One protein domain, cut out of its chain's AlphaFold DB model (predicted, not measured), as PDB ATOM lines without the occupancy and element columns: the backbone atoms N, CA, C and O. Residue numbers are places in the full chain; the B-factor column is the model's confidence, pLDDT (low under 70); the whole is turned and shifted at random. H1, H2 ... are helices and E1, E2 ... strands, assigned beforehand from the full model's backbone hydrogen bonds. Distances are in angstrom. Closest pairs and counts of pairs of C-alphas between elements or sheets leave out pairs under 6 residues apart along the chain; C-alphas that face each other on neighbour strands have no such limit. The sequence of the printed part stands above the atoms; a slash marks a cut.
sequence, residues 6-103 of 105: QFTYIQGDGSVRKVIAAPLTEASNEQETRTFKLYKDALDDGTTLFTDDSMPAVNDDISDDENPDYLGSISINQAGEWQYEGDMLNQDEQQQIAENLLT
ATOM      1  N   GLN A   6     206.414 248.218 249.213       80.94
ATOM      2  CA  GLN A   6     205.602 249.205 249.918       80.94
ATOM      3  C   GLN A   6     205.204 250.314 248.959       80.94
ATOM      4  O   GLN A   6     206.034 250.801 248.193       80.94
ATOM      5  N   PHE A   7     203.942 250.714 249.005       81.88
ATOM      6  CA  PHE A   7     203.424 251.806 248.192       81.88
ATOM      7  C   PHE A   7     202.169 252.388 248.835       81.88
ATOM      8  O   PHE A   7     201.660 251.883 249.837       81.88
ATOM      9  N   THR A   8     201.689 253.492 248.279       84.12
ATOM     10  CA  THR A   8     200.485 254.177 248.743       84.12
ATOM     11  C   THR A   8     199.400 254.124 247.683       84.12
ATOM     12  O   THR A   8     199.705 254.234 246.499       84.12
ATOM     13  N   TYR A   9     198.145 254.027 248.105       83.25
ATOM     14  CA  TYR A   9     196.979 254.149 247.231       83.25
ATOM     15  C   TYR A   9     195.991 255.170 247.802       83.25
ATOM     16  O   TYR A   9     196.033 255.498 248.994       83.25
ATOM     17  N   ILE A  10     195.119 255.694 246.945       85.75
ATOM     18  CA  ILE A  10     194.048 256.607 247.346       85.75
ATOM     19  C   ILE A  10     192.814 255.783 247.694       85.75
ATOM     20  O   ILE A  10     192.325 255.010 246.869       85.75
ATOM     21  N   GLN A  11     192.319 255.949 248.915       83.56
ATOM     22  CA  GLN A  11     191.094 255.310 249.381       83.56
ATOM     23  C   GLN A  11     189.854 255.987 248.788       83.56
ATOM     24  O   GLN A  11     189.912 257.133 248.346       83.56
ATOM     25  N   GLY A  12     188.697 255.322 248.865       75.38
ATOM     26  CA  GLY A  12     187.424 255.877 248.377       75.38
ATOM     27  C   GLY A  12     187.008 257.212 249.024       75.38
ATOM     28  O   GLY A  12     186.276 257.986 248.417       75.38
ATOM     29  N   ASP A  13     187.510 257.508 250.226       78.94
ATOM     30  CA  ASP A  13     187.305 258.782 250.937       78.94
ATOM     31  C   ASP A  13     188.266 259.905 250.474       78.94
ATOM     32  O   ASP A  13     188.159 261.052 250.895       78.94
ATOM     33  N   GLY A  14     189.222 259.599 249.590       79.62
ATOM     34  CA  GLY A  14     190.268 260.522 249.133       79.62
ATOM     35  C   GLY A  14     191.509 260.565 250.032       79.62
ATOM     36  O   GLY A  14     192.501 261.202 249.681       79.62
ATOM     37  N   SER A  15     191.478 259.866 251.168       80.81
ATOM     38  CA  SER A  15     192.629 259.692 252.056       80.81
ATOM     39  C   SER A  15     193.703 258.800 251.417       80.81
ATOM     40  O   SER A  15     193.391 257.832 250.725       80.81
ATOM     41  N   VAL A  16     194.979 259.114 251.648       82.12
ATOM     42  CA  VAL A  16     196.115 258.300 251.186       82.12
ATOM     43  C   VAL A  16     196.408 257.234 252.235       82.12
ATOM     44  O   VAL A  16     196.564 257.567 253.407       82.12
ATOM     45  N   ARG A  17     196.549 255.972 251.826       80.88
ATOM     46  CA  ARG A  17     196.934 254.880 252.728       80.88
ATOM     47  C   ARG A  17     198.163 254.157 252.218       80.88
ATOM     48  O   ARG A  17     198.269 253.888 251.023       80.88
ATOM     49  N   LYS A  18     199.074 253.802 253.126       83.12
ATOM     50  CA  LYS A  18     200.218 252.947 252.802       83.12
ATOM     51  C   LYS A  18     199.874 251.469 253.001       83.12
ATOM     52  O   LYS A  18     199.196 251.090 253.958       83.12
ATOM     53  N   VAL A  19     200.333 250.654 252.060       83.19
ATOM     54  CA  VAL A  19     200.164 249.203 252.023       83.19
ATOM     55  C   VAL A  19     201.517 248.531 251.838       83.19
ATOM     56  O   VAL A  19     202.399 249.037 251.140       83.19
ATOM     57  N   ILE A  20     201.665 247.376 252.476       84.56
ATOM     58  CA  ILE A  20     202.806 246.482 252.338       84.56
ATOM     59  C   ILE A  20     202.320 245.241 251.594       84.56
ATOM     60  O   ILE A  20     201.422 244.549 252.066       84.56
ATOM     61  N   ALA A  21     202.914 244.950 250.443       85.44
ATOM     62  CA  ALA A  21     202.670 243.739 249.678       85.44
ATOM     63  C   ALA A  21     203.832 242.762 249.877       85.44
ATOM     64  O   ALA A  21     204.916 242.944 249.313       85.44
ATOM     65  N   ALA A  22     203.619 241.732 250.690       82.19
ATOM     66  CA  ALA A  22     204.601 240.692 250.954       82.19
ATOM     67  C   ALA A  22     204.384 239.503 249.998       82.19
ATOM     68  O   ALA A  22     203.293 238.932 249.979       82.19
ATOM     69  N   PRO A  23     205.385 239.108 249.194       77.94
ATOM     70  CA  PRO A  23     205.265 237.938 248.334       77.94
ATOM     71  C   PRO A  23     205.182 236.667 249.182       77.94
ATOM     72  O   PRO A  23     206.044 236.407 250.026       77.94
ATOM     73  N   LEU A  24     204.168 235.846 248.930       75.12
ATOM     74  CA  LEU A  24     204.048 234.541 249.558       75.12
ATOM     75  C   LEU A  24     205.062 233.598 248.902       75.12
ATOM     76  O   LEU A  24     204.943 233.250 247.731       75.12
ATOM     77  N   THR A  25     206.090 233.205 249.657       57.62
ATOM     78  CA  THR A  25     207.160 232.315 249.169       57.62
ATOM     79  C   THR A  25     206.796 230.846 249.402       57.62
ATOM     80  O   THR A  25     207.638 230.045 249.797       57.62
ATOM     81  N   GLU A  26     205.533 230.476 249.194       50.59
ATOM     82  CA  GLU A  26     205.143 229.071 249.192       50.59
ATOM     83  C   GLU A  26     205.190 228.552 247.763       50.59
ATOM     84  O   GLU A  26     204.553 229.081 246.855       50.59
ATOM     85  N   ALA A  27     206.013 227.522 247.575       45.00
ATOM     86  CA  ALA A  27     206.194 226.806 246.328       45.00
ATOM     87  C   ALA A  27     204.890 226.102 245.921       45.00
ATOM     88  O   ALA A  27     204.744 224.888 246.065       45.00
ATOM     89  N   SER A  28     203.930 226.857 245.397       45.09
ATOM     90  CA  SER A  28     202.840 226.284 244.624       45.09
ATOM     91  C   SER A  28     203.405 225.916 243.260       45.09
ATOM     92  O   SER A  28     203.711 226.761 242.425       45.09
ATOM     93  N   ASN A  29     203.659 224.618 243.131       46.25
ATOM     94  CA  ASN A  29     204.115 223.920 241.942       46.25
ATOM     95  C   ASN A  29     203.548 224.516 240.637       46.25
ATOM     96  O   ASN A  29     202.344 224.700 240.489       46.25
ATOM     97  N   GLU A  30     204.445 224.724 239.671       50.38
ATOM     98  CA  GLU A  30     204.177 224.668 238.223       50.38
ATOM     99  C   GLU A  30     203.253 225.719 237.587       50.38
ATOM    100  O   GLU A  30     203.048 225.665 236.375       50.38
ATOM    101  N   GLN A  31     202.771 226.723 238.319       51.59
ATOM    102  CA  GLN A  31     202.086 227.863 237.706       51.59
ATOM    103  C   GLN A  31     202.778 229.159 238.104       51.59
ATOM    104  O   GLN A  31     202.965 229.443 239.282       51.59
ATOM    105  N   GLU A  32     203.195 229.932 237.106       68.56
ATOM    106  CA  GLU A  32     203.914 231.204 237.227       68.56
ATOM    107  C   GLU A  32     203.002 232.340 237.740       68.56
ATOM    108  O   GLU A  32     202.939 233.437 237.183       68.56
ATOM    109  N   THR A  33     202.257 232.051 238.802       74.06
ATOM    110  CA  THR A  33     201.382 232.974 239.511       74.06
ATOM    111  C   THR A  33     202.111 233.462 240.756       74.06
ATOM    112  O   THR A  33     202.556 232.674 241.590       74.06
ATOM    113  N   ARG A  34     202.258 234.779 240.881       81.62
ATOM    114  CA  ARG A  34     202.890 235.452 242.017       81.62
ATOM    115  C   ARG A  34     201.790 235.939 242.952       81.62
ATOM    116  O   ARG A  34     201.033 236.836 242.585       81.62
ATOM    117  N   THR A  35     201.707 235.362 244.145       84.25
ATOM    118  CA  THR A  35     200.756 235.795 245.176       84.25
ATOM    119  C   THR A  35     201.433 236.737 246.163       84.25
ATOM    120  O   THR A  35     202.516 236.457 246.676       84.25
ATOM    121  N   PHE A  36     200.780 237.860 246.439       85.56
ATOM    122  CA  PHE A  36     201.200 238.896 247.368       85.56
ATOM    123  C   PHE A  36     200.138 239.051 248.448       85.56
ATOM    124  O   PHE A  36     198.989 239.368 248.150       85.56
ATOM    125  N   LYS A  37     200.514 238.861 249.707       86.50
ATOM    126  CA  LYS A  37     199.671 239.209 250.849       86.50
ATOM    127  C   LYS A  37     199.782 240.708 251.116       86.50
ATOM    128  O   LYS A  37     200.883 241.260 251.116       86.50
ATOM    129  N   LEU A  38     198.650 241.369 251.306       86.75
ATOM    130  CA  LEU A  38     198.548 242.806 251.518       86.75
ATOM    131  C   LEU A  38     198.304 243.102 252.993       86.75
ATOM    132  O   LEU A  38     197.407 242.531 253.611       86.75
ATOM    133  N   TYR A  39     199.049 244.063 253.522       83.38
ATOM    134  CA  TYR A  39     198.925 244.515 254.900       83.38
ATOM    135  C   TYR A  39     198.805 246.033 254.959       83.38
ATOM    136  O   TYR A  39     199.461 246.752 254.200       83.38
ATOM    137  N   LYS A  40     197.977 246.535 255.874       78.25
ATOM    138  CA  LYS A  40     197.967 247.935 256.281       78.25
ATOM    139  C   LYS A  40     199.347 248.247 256.822       78.25
ATOM    140  O   LYS A  40     199.878 247.531 257.667       78.25
ATOM    141  N   ASP A  41     199.902 249.350 256.359       71.75
ATOM    142  CA  ASP A  41     200.970 249.966 257.116       71.75
ATOM    143  C   ASP A  41     200.336 250.541 258.389       71.75
ATOM    144  O   ASP A  41     199.616 251.538 258.332       71.75
ATOM    145  N   ALA A  42     200.557 249.906 259.539       53.41
ATOM    146  CA  ALA A  42     200.055 250.368 260.837       53.41
ATOM    147  C   ALA A  42     200.688 251.706 261.300       53.41
ATOM    148  O   ALA A  42     200.513 252.124 262.441       53.41
ATOM    149  N   LEU A  43     201.446 252.386 260.434       50.22
ATOM    150  CA  LEU A  43     202.364 253.477 260.768       50.22
ATOM    151  C   LEU A  43     201.881 254.849 260.284       50.22
ATOM    152  O   LEU A  43     202.691 255.714 259.953       50.22
ATOM    153  N   ASP A  44     200.565 255.070 260.296       43.06
ATOM    154  CA  ASP A  44     199.986 256.423 260.252       43.06
ATOM    155  C   ASP A  44     199.990 257.103 261.644       43.06
ATOM    156  O   ASP A  44     199.529 258.225 261.801       43.06
ATOM    157  N   ASP A  45     200.562 256.461 262.672       38.66
ATOM    158  CA  ASP A  45     200.750 257.044 264.009       38.66
ATOM    159  C   ASP A  45     202.198 257.537 264.189       38.66
ATOM    160  O   ASP A  45     203.000 256.950 264.913       38.66
ATOM    161  N   GLY A  46     202.574 258.577 263.431       40.22
ATOM    162  CA  GLY A  46     203.680 259.513 263.727       40.22
ATOM    163  C   GLY A  46     205.087 258.957 264.015       40.22
ATOM    164  O   GLY A  46     205.969 259.719 264.412       40.22
ATOM    165  N   THR A  47     205.330 257.664 263.832       41.31
ATOM    166  CA  THR A  47     206.570 256.982 264.195       41.31
ATOM    167  C   THR A  47     207.166 256.376 262.936       41.31
ATOM    168  O   THR A  47     206.740 255.351 262.417       41.31
ATOM    169  N   THR A  48     208.171 257.060 262.397       42.31
ATOM    170  CA  THR A  48     209.045 256.572 261.327       42.31
ATOM    171  C   THR A  48     209.772 255.302 261.775       42.31
ATOM    172  O   THR A  48     210.913 255.364 262.229       42.31
ATOM    173  N   LEU A  49     209.121 254.144 261.654       41.03
ATOM    174  CA  LEU A  49     209.733 252.834 261.909       41.03
ATOM    175  C   LEU A  49     210.540 252.304 260.711       41.03
ATOM    176  O   LEU A  49     211.267 251.331 260.849       41.03
ATOM    177  N   PHE A  50     210.524 252.995 259.568       51.78
ATOM    178  CA  PHE A  50     211.306 252.628 258.379       51.78
ATOM    179  C   PHE A  50     212.666 253.331 258.303       51.78
ATOM    180  O   PHE A  50     213.056 253.826 257.248       51.78
ATOM    181  N   THR A  51     213.379 253.404 259.429       41.62
ATOM    182  CA  THR A  51     214.783 253.869 259.449       41.62
ATOM    183  C   THR A  51     215.766 252.730 259.723       41.62
ATOM    184  O   THR A  51     216.942 252.987 259.947       41.62
ATOM    185  N   ASP A  52     215.321 251.474 259.693       35.88
ATOM    186  CA  ASP A  52     216.214 250.325 259.802       35.88
ATOM    187  C   ASP A  52     215.680 249.172 258.942       35.88
ATOM    188  O   ASP A  52     214.470 249.024 258.777       35.88
ATOM    189  N   ASP A  53     216.591 248.396 258.365       40.22
ATOM    190  CA  ASP A  53     216.455 247.392 257.292       40.22
ATOM    191  C   ASP A  53     215.559 246.178 257.642       40.22
ATOM    192  O   ASP A  53     215.624 245.123 257.021       40.22
ATOM    193  N   SER A  54     214.717 246.293 258.665       36.19
ATOM    194  CA  SER A  54     213.843 245.237 259.156       36.19
ATOM    195  C   SER A  54     212.395 245.633 258.921       36.19
ATOM    196  O   SER A  54     211.790 246.363 259.706       36.19
ATOM    197  N   MET A  55     211.823 245.129 257.826       47.09
ATOM    198  CA  MET A  55     210.369 245.063 257.685       47.09
ATOM    199  C   MET A  55     209.791 244.455 258.970       47.09
ATOM    200  O   MET A  55     210.394 243.506 259.487       47.09
ATOM    201  N   PRO A  56     208.669 244.980 259.507       42.50
ATOM    202  CA  PRO A  56     208.012 244.319 260.622       42.50
ATOM    203  C   PRO A  56     207.819 242.875 260.188       42.50
ATOM    204  O   PRO A  56     207.311 242.634 259.090       42.50
ATOM    205  N   ALA A  57     208.329 241.941 260.993       43.00
ATOM    206  CA  ALA A  57     208.022 240.541 260.808       43.00
ATOM    207  C   ALA A  57     206.502 240.493 260.756       43.00
ATOM    208  O   ALA A  57     205.841 240.743 261.765       43.00
ATOM    209  N   VAL A  58     205.969 240.314 259.544       50.19
ATOM    210  CA  VAL A  58     204.571 239.987 259.329       50.19
ATOM    211  C   VAL A  58     204.348 238.872 260.323       50.19
ATOM    212  O   VAL A  58     205.120 237.913 260.310       50.19
ATOM    213  N   ASN A  59     203.502 239.123 261.316       45.56
ATOM    214  CA  ASN A  59     203.474 238.316 262.521       45.56
ATOM    215  C   ASN A  59     202.868 236.968 262.109       45.56
ATOM    216  O   ASN A  59     201.666 236.774 262.191       45.56
ATOM    217  N   ASP A  60     203.700 236.086 261.556       48.50
ATOM    218  CA  ASP A  60     203.321 234.830 260.896       48.50
ATOM    219  C   ASP A  60     202.740 233.831 261.915       48.50
ATOM    220  O   ASP A  60     202.230 232.776 261.563       48.50
ATOM    221  N   ASP A  61     202.816 234.188 263.203       49.97
ATOM    222  CA  ASP A  61     202.256 233.465 264.343       49.97
ATOM    223  C   ASP A  61     200.732 233.651 264.490       49.97
ATOM    224  O   ASP A  61     200.087 232.844 265.158       49.97
ATOM    225  N   ILE A  62     200.133 234.675 263.860       55.59
ATOM    226  CA  ILE A  62     198.672 234.871 263.830       55.59
ATOM    227  C   ILE A  62     198.111 234.552 262.443       55.59
ATOM    228  O   ILE A  62     198.692 234.921 261.422       55.59
ATOM    229  N   SER A  63     196.958 233.878 262.403       62.41
ATOM    230  CA  SER A  63     196.248 233.597 261.152       62.41
ATOM    231  C   SER A  63     195.943 234.905 260.416       62.41
ATOM    232  O   SER A  63     195.615 235.902 261.059       62.41
ATOM    233  N   ASP A  64     195.985 234.909 259.079       67.56
ATOM    234  CA  ASP A  64     195.702 236.116 258.283       67.56
ATOM    235  C   ASP A  64     194.323 236.732 258.628       67.56
ATOM    236  O   ASP A  64     194.180 237.950 258.658       67.56
ATOM    237  N   ASP A  65     193.336 235.899 258.983       62.34
ATOM    238  CA  ASP A  65     191.983 236.306 259.414       62.34
ATOM    239  C   ASP A  65     191.960 237.015 260.786       62.34
ATOM    240  O   ASP A  65     191.094 237.838 261.077       62.34
ATOM    241  N   GLU A  66     192.943 236.719 261.640       63.44
ATOM    242  CA  GLU A  66     193.093 237.302 262.978       63.44
ATOM    243  C   GLU A  66     193.999 238.539 262.973       63.44
ATOM    244  O   GLU A  66     194.102 239.243 263.982       63.44
ATOM    245  N   ASN A  67     194.649 238.826 261.844       69.06
ATOM    246  CA  ASN A  67     195.521 239.973 261.693       69.06
ATOM    247  C   ASN A  67     194.701 241.217 261.291       69.06
ATOM    248  O   ASN A  67     194.258 241.320 260.146       69.06
ATOM    249  N   PRO A  68     194.525 242.216 262.182       69.50
ATOM    250  CA  PRO A  68     193.759 243.425 261.866       69.50
ATOM    251  C   PRO A  68     194.406 244.271 260.758       69.50
ATOM    252  O   PRO A  68     193.731 245.115 260.145       69.50
ATOM    253  N   ASP A  69     195.698 244.055 260.506       75.56
ATOM    254  CA  ASP A  69     196.451 244.684 259.435       75.56
ATOM    255  C   ASP A  69     196.308 243.948 258.106       75.56
ATOM    256  O   ASP A  69     196.565 244.552 257.071       75.56
ATOM    257  N   TYR A  70     195.837 242.701 258.074       80.94
ATOM    258  CA  TYR A  70     195.630 241.992 256.817       80.94
ATOM    259  C   TYR A  70     194.511 242.644 255.994       80.94
ATOM    260  O   TYR A  70     193.400 242.898 256.466       80.94
ATOM    261  N   LEU A  71     194.837 242.967 254.745       83.62
ATOM    262  CA  LEU A  71     193.911 243.545 253.776       83.62
ATOM    263  C   LEU A  71     193.409 242.512 252.775       83.62
ATOM    264  O   LEU A  71     192.485 242.831 252.043       83.62
ATOM    265  N   GLY A  72     193.995 241.320 252.704       87.31
ATOM    266  CA  GLY A  72     193.710 240.327 251.669       87.31
ATOM    267  C   GLY A  72     194.956 239.972 250.862       87.31
ATOM    268  O   GLY A  72     196.067 240.389 251.188       87.31
ATOM    269  N   SER A  73     194.780 239.223 249.785       88.56
ATOM    270  CA  SER A  73     195.862 238.779 248.904       88.56
ATOM    271  C   SER A  73     195.571 239.121 247.449       88.56
ATOM    272  O   SER A  73     194.427 239.119 247.010       88.56
ATOM    273  N   ILE A  74     196.616 239.422 246.680       89.56
ATOM    274  CA  ILE A  74     196.550 239.576 245.227       89.56
ATOM    275  C   ILE A  74     197.414 238.508 244.577       89.56
ATOM    276  O   ILE A  74     198.609 238.417 244.847       89.56
ATOM    277  N   SER A  75     196.820 237.743 243.675       88.50
ATOM    278  CA  SER A  75     197.503 236.761 242.839       88.50
ATOM    279  C   SER A  75     197.607 237.294 241.418       88.50
ATOM    280  O   SER A  75     196.590 237.623 240.817       88.50
ATOM    281  N   ILE A  76     198.824 237.388 240.887       87.81
ATOM    282  CA  ILE A  76     199.116 237.890 239.539       87.81
ATOM    283  C   ILE A  76     199.658 236.745 238.694       87.81
ATOM    284  O   ILE A  76     200.652 236.129 239.075       87.81
ATOM    285  N   ASN A  77     199.041 236.464 237.552       86.25
ATOM    286  CA  ASN A  77     199.516 235.449 236.618       86.25
ATOM    287  C   ASN A  77     200.546 236.016 235.616       86.25
ATOM    288  O   ASN A  77     200.763 237.223 235.518       86.25
ATOM    289  N   GLN A  78     201.152 235.143 234.810       80.12
ATOM    290  CA  GLN A  78     202.064 235.527 233.721       80.12
ATOM    291  C   GLN A  78     201.499 236.490 232.680       80.12
ATOM    292  O   GLN A  78     202.255 237.232 232.057       80.12
ATOM    293  N   ALA A  79     200.193 236.432 232.433       83.25
ATOM    294  CA  ALA A  79     199.532 237.308 231.477       83.25
ATOM    295  C   ALA A  79     199.335 238.729 232.039       83.25
ATOM    296  O   ALA A  79     198.855 239.603 231.319       83.25
ATOM    297  N   GLY A  80     199.713 238.967 233.301       82.38
ATOM    298  CA  GLY A  80     199.476 240.218 234.013       82.38
ATOM    299  C   GLY A  80     198.038 240.355 234.517       82.38
ATOM    300  O   GLY A  80     197.646 241.430 234.965       82.38
ATOM    301  N   GLU A  81     197.241 239.288 234.450       88.50
ATOM    302  CA  GLU A  81     195.919 239.259 235.062       88.50
ATOM    303  C   GLU A  81     196.084 239.068 236.565       88.50
ATOM    304  O   GLU A  81     196.872 238.240 237.026       88.50
ATOM    305  N   TRP A  82     195.327 239.843 237.330       90.12
ATOM    306  CA  TRP A  82     195.366 239.821 238.778       90.12
ATOM    307  C   TRP A  82     193.998 239.449 239.338       90.12
ATOM    308  O   TRP A  82     192.957 239.801 238.784       90.12
ATOM    309  N   GLN A  83     194.009 238.745 240.459       90.94
ATOM    310  CA  GLN A  83     192.826 238.418 241.236       90.94
ATOM    311  C   GLN A  83     193.078 238.811 242.682       90.94
ATOM    312  O   GLN A  83     194.123 238.485 243.240       90.94
ATOM    313  N   TYR A  84     192.114 239.502 243.275       90.25
ATOM    314  CA  TYR A  84     192.132 239.846 244.687       90.25
ATOM    315  C   TYR A  84     191.239 238.885 245.478       90.25
ATOM    316  O   TYR A  84     190.127 238.567 245.054       90.25
ATOM    317  N   GLU A  85     191.736 238.431 246.622       89.62
ATOM    318  CA  GLU A  85     191.016 237.629 247.604       89.62
ATOM    319  C   GLU A  85     190.965 238.401 248.927       89.62
ATOM    320  O   GLU A  85     191.985 238.636 249.579       89.62
ATOM    321  N   GLY A  86     189.764 238.829 249.309       85.25
ATOM    322  CA  GLY A  86     189.495 239.604 250.517       85.25
ATOM    323  C   GLY A  86     188.285 240.519 250.338       85.25
ATOM    324  O   GLY A  86     187.766 240.675 249.235       85.25
ATOM    325  N   ASP A  87     187.854 241.146 251.430       82.56
ATOM    326  CA  ASP A  87     186.654 241.997 251.467       82.56
ATOM    327  C   ASP A  87     186.949 243.428 251.956       82.56
ATOM    328  O   ASP A  87     186.043 244.239 252.144       82.56
ATOM    329  N   MET A  88     188.223 243.754 252.190       83.56
ATOM    330  CA  MET A  88     188.639 244.995 252.861       83.56
ATOM    331  C   MET A  88     188.955 246.146 251.900       83.56
ATOM    332  O   MET A  88     189.106 247.283 252.350       83.56
ATOM    333  N   LEU A  89     189.093 245.860 250.604       85.69
ATOM    334  CA  LEU A  89     189.448 246.826 249.565       85.69
ATOM    335  C   LEU A  89     188.332 246.923 248.528       85.69
ATOM    336  O   LEU A  89     187.814 245.907 248.065       85.69
ATOM    337  N   ASN A  90     187.995 248.140 248.116       88.31
ATOM    338  CA  ASN A  90     187.067 248.398 247.018       88.31
ATOM    339  C   ASN A  90     187.749 248.197 245.658       88.31
ATOM    340  O   ASN A  90     188.973 248.164 245.563       88.31
ATOM    341  N   GLN A  91     186.961 248.120 244.583       88.94
ATOM    342  CA  GLN A  91     187.471 247.850 243.234       88.94
ATOM    343  C   GLN A  91     188.550 248.852 242.774       88.94
ATOM    344  O   GLN A  91     189.580 248.432 242.253       88.94
ATOM    345  N   ASP A  92     188.362 250.153 243.020       89.62
ATOM    346  CA  ASP A  92     189.360 251.189 242.707       89.62
ATOM    347  C   ASP A  92     190.657 251.037 243.519       89.62
ATOM    348  O   ASP A  92     191.751 251.308 243.023       89.62
ATOM    349  N   GLU A  93     190.557 250.606 244.779       89.06
ATOM    350  CA  GLU A  93     191.721 250.374 245.642       89.06
ATOM    351  C   GLU A  93     192.484 249.133 245.159       89.06
ATOM    352  O   GLU A  93     193.698 249.187 244.973       89.06
ATOM    353  N   GLN A  94     191.767 248.043 244.863       90.44
ATOM    354  CA  GLN A  94     192.333 246.813 244.301       90.44
ATOM    355  C   GLN A  94     193.082 247.086 242.991       90.44
ATOM    356  O   GLN A  94     194.205 246.612 242.821       90.44
ATOM    357  N   GLN A  95     192.492 247.884 242.096       90.56
ATOM    358  CA  GLN A  95     193.099 248.221 240.811       90.56
ATOM    359  C   GLN A  95     194.406 249.003 240.985       90.56
ATOM    360  O   GLN A  95     195.428 248.583 240.448       90.56
ATOM    361  N   GLN A  96     194.410 250.067 241.796       90.12
ATOM    362  CA  GLN A  96     195.626 250.845 242.075       90.12
ATOM    363  C   GLN A  96     196.754 249.970 242.640       90.12
ATOM    364  O   GLN A  96     197.925 250.144 242.296       90.12
ATOM    365  N   ILE A  97     196.406 249.030 243.523       88.69
ATOM    366  CA  ILE A  97     197.365 248.119 244.150       88.69
ATOM    367  C   ILE A  97     197.923 247.140 243.116       88.69
ATOM    368  O   ILE A  97     199.140 246.984 243.020       88.69
ATOM    369  N   ALA A  98     197.065 246.523 242.307       89.56
ATOM    370  CA  ALA A  98     197.491 245.615 241.252       89.56
ATOM    371  C   ALA A  98     198.382 246.308 240.208       89.56
ATOM    372  O   ALA A  98     199.421 245.765 239.840       89.56
ATOM    373  N   GLU A  99     198.040 247.524 239.779       90.00
ATOM    374  CA  GLU A  99     198.858 248.314 238.850       90.00
ATOM    375  C   GLU A  99     200.248 248.620 239.427       90.00
ATOM    376  O   GLU A  99     201.256 248.485 238.728       90.00
ATOM    377  N   ASN A 100     200.330 248.953 240.719       87.56
ATOM    378  CA  ASN A 100     201.609 249.138 241.407       87.56
ATOM    379  C   ASN A 100     202.434 247.848 241.461       87.56
ATOM    380  O   ASN A 100     203.660 247.905 241.366       87.56
ATOM    381  N   LEU A 101     201.799 246.687 241.623       84.56
ATOM    382  CA  LEU A 101     202.488 245.394 241.651       84.56
ATOM    383  C   LEU A 101     202.950 244.933 240.264       84.56
ATOM    384  O   LEU A 101     204.012 244.324 240.158       84.56
ATOM    385  N   LEU A 102     202.187 245.249 239.217       84.19
ATOM    386  CA  LEU A 102     202.529 244.963 237.820       84.19
ATOM    387  C   LEU A 102     203.630 245.879 237.278       84.19
ATOM    388  O   LEU A 102     204.376 245.489 236.381       84.19
ATOM    389  N   THR A 103     203.739 247.095 237.811       77.38
ATOM    390  CA  THR A 103     204.783 248.046 237.426       77.38
ATOM    391  C   THR A 103     206.091 247.674 238.137       77.38
ATOM    392  O   THR A 103     206.351 248.094 239.269       77.38
TER     393      THR A 103
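Overview. This is residues 6 to 103 of the 105 residues of the protein "VCBS repeat-containing protein" of Mucilaginibacter yixingensis (UniProt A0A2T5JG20). A single five-stranded sheet, strongly twisted and curled like part of a barrel, wraps round one helix, H1, which lies in its hollow. Outside this body, the long link between E3 and E4 makes a wide loop, of which residues 45 to 54 stand free. The printed part has 98 residues, with five named strands and then one named helix along the chain: E1, E2, E3, E4, E5, H1; the sheet has that same order of strands, all antiparallel. The class is mixed, helices and strands, with only 43 residues in named elements, under half of those printed. The whole is compact and rounded, with a radius of gyration of the C-alphas of 13.8 A and spans of 42 by 32 by 25 A.

Along the chain. E1, residues 6 to 10, begins at C-alpha 6 (205.602, 249.205, 249.918) and is 14.0 A long. E2, residues 16 to 23, is the longest strand by residues and measures 22.5 A. E3, residues 34 to 40, measures 19.6 A, and E4, residues 70 to 76, begins at C-alpha 70 (195.630, 241.992, 256.817) and measures 18.1 A. E5, residues 82 to 85, measures 10.1 A. H1, residues 91 to 102, measures 16.3 A and ends at C-alpha 102 (202.529, 244.963, 237.820).

Arrangement. The five strands form a meander, each the antiparallel neighbour of the one before, with E1 and E5 as edge strands. In the hairpin of E1 and E2, N 9 and O 17 are 2.9 A apart, within hydrogen-bond range. In the hairpin of E2 and E3, N 22 and O 37 are within range at 2.8 A. In the hairpin of E3 and E4, at 158 degrees between directions, N 36 and O 74 are within range at 2.7 A. In the hairpin of E4 and E5, N 75 and O 83 are within range at 2.8 A. H1 is on the sheet, which curls round it, in two layers, a helix on one face of a sheet. The closest C-alphas of E1 and H1, those of Tyr 9 and Gln 96, are 6.3 A apart; those of E5 and H1, Trp 82 and Ala 98, are 6.6 A apart. E1 and E5 are apart. In H1 every O i to N i+4 pair is within hydrogen-bond range.

Size, cuts and confidence. The C-alphas of Glu 30 and Gly 46 are the two farthest apart, at 43.2 A. The printed part has no cut. The link from E3 to E4, 29 residues, is long. The mean pLDDT of the printed part is 72.0, and residues 25 to 32 and 42 to 68 are under 70.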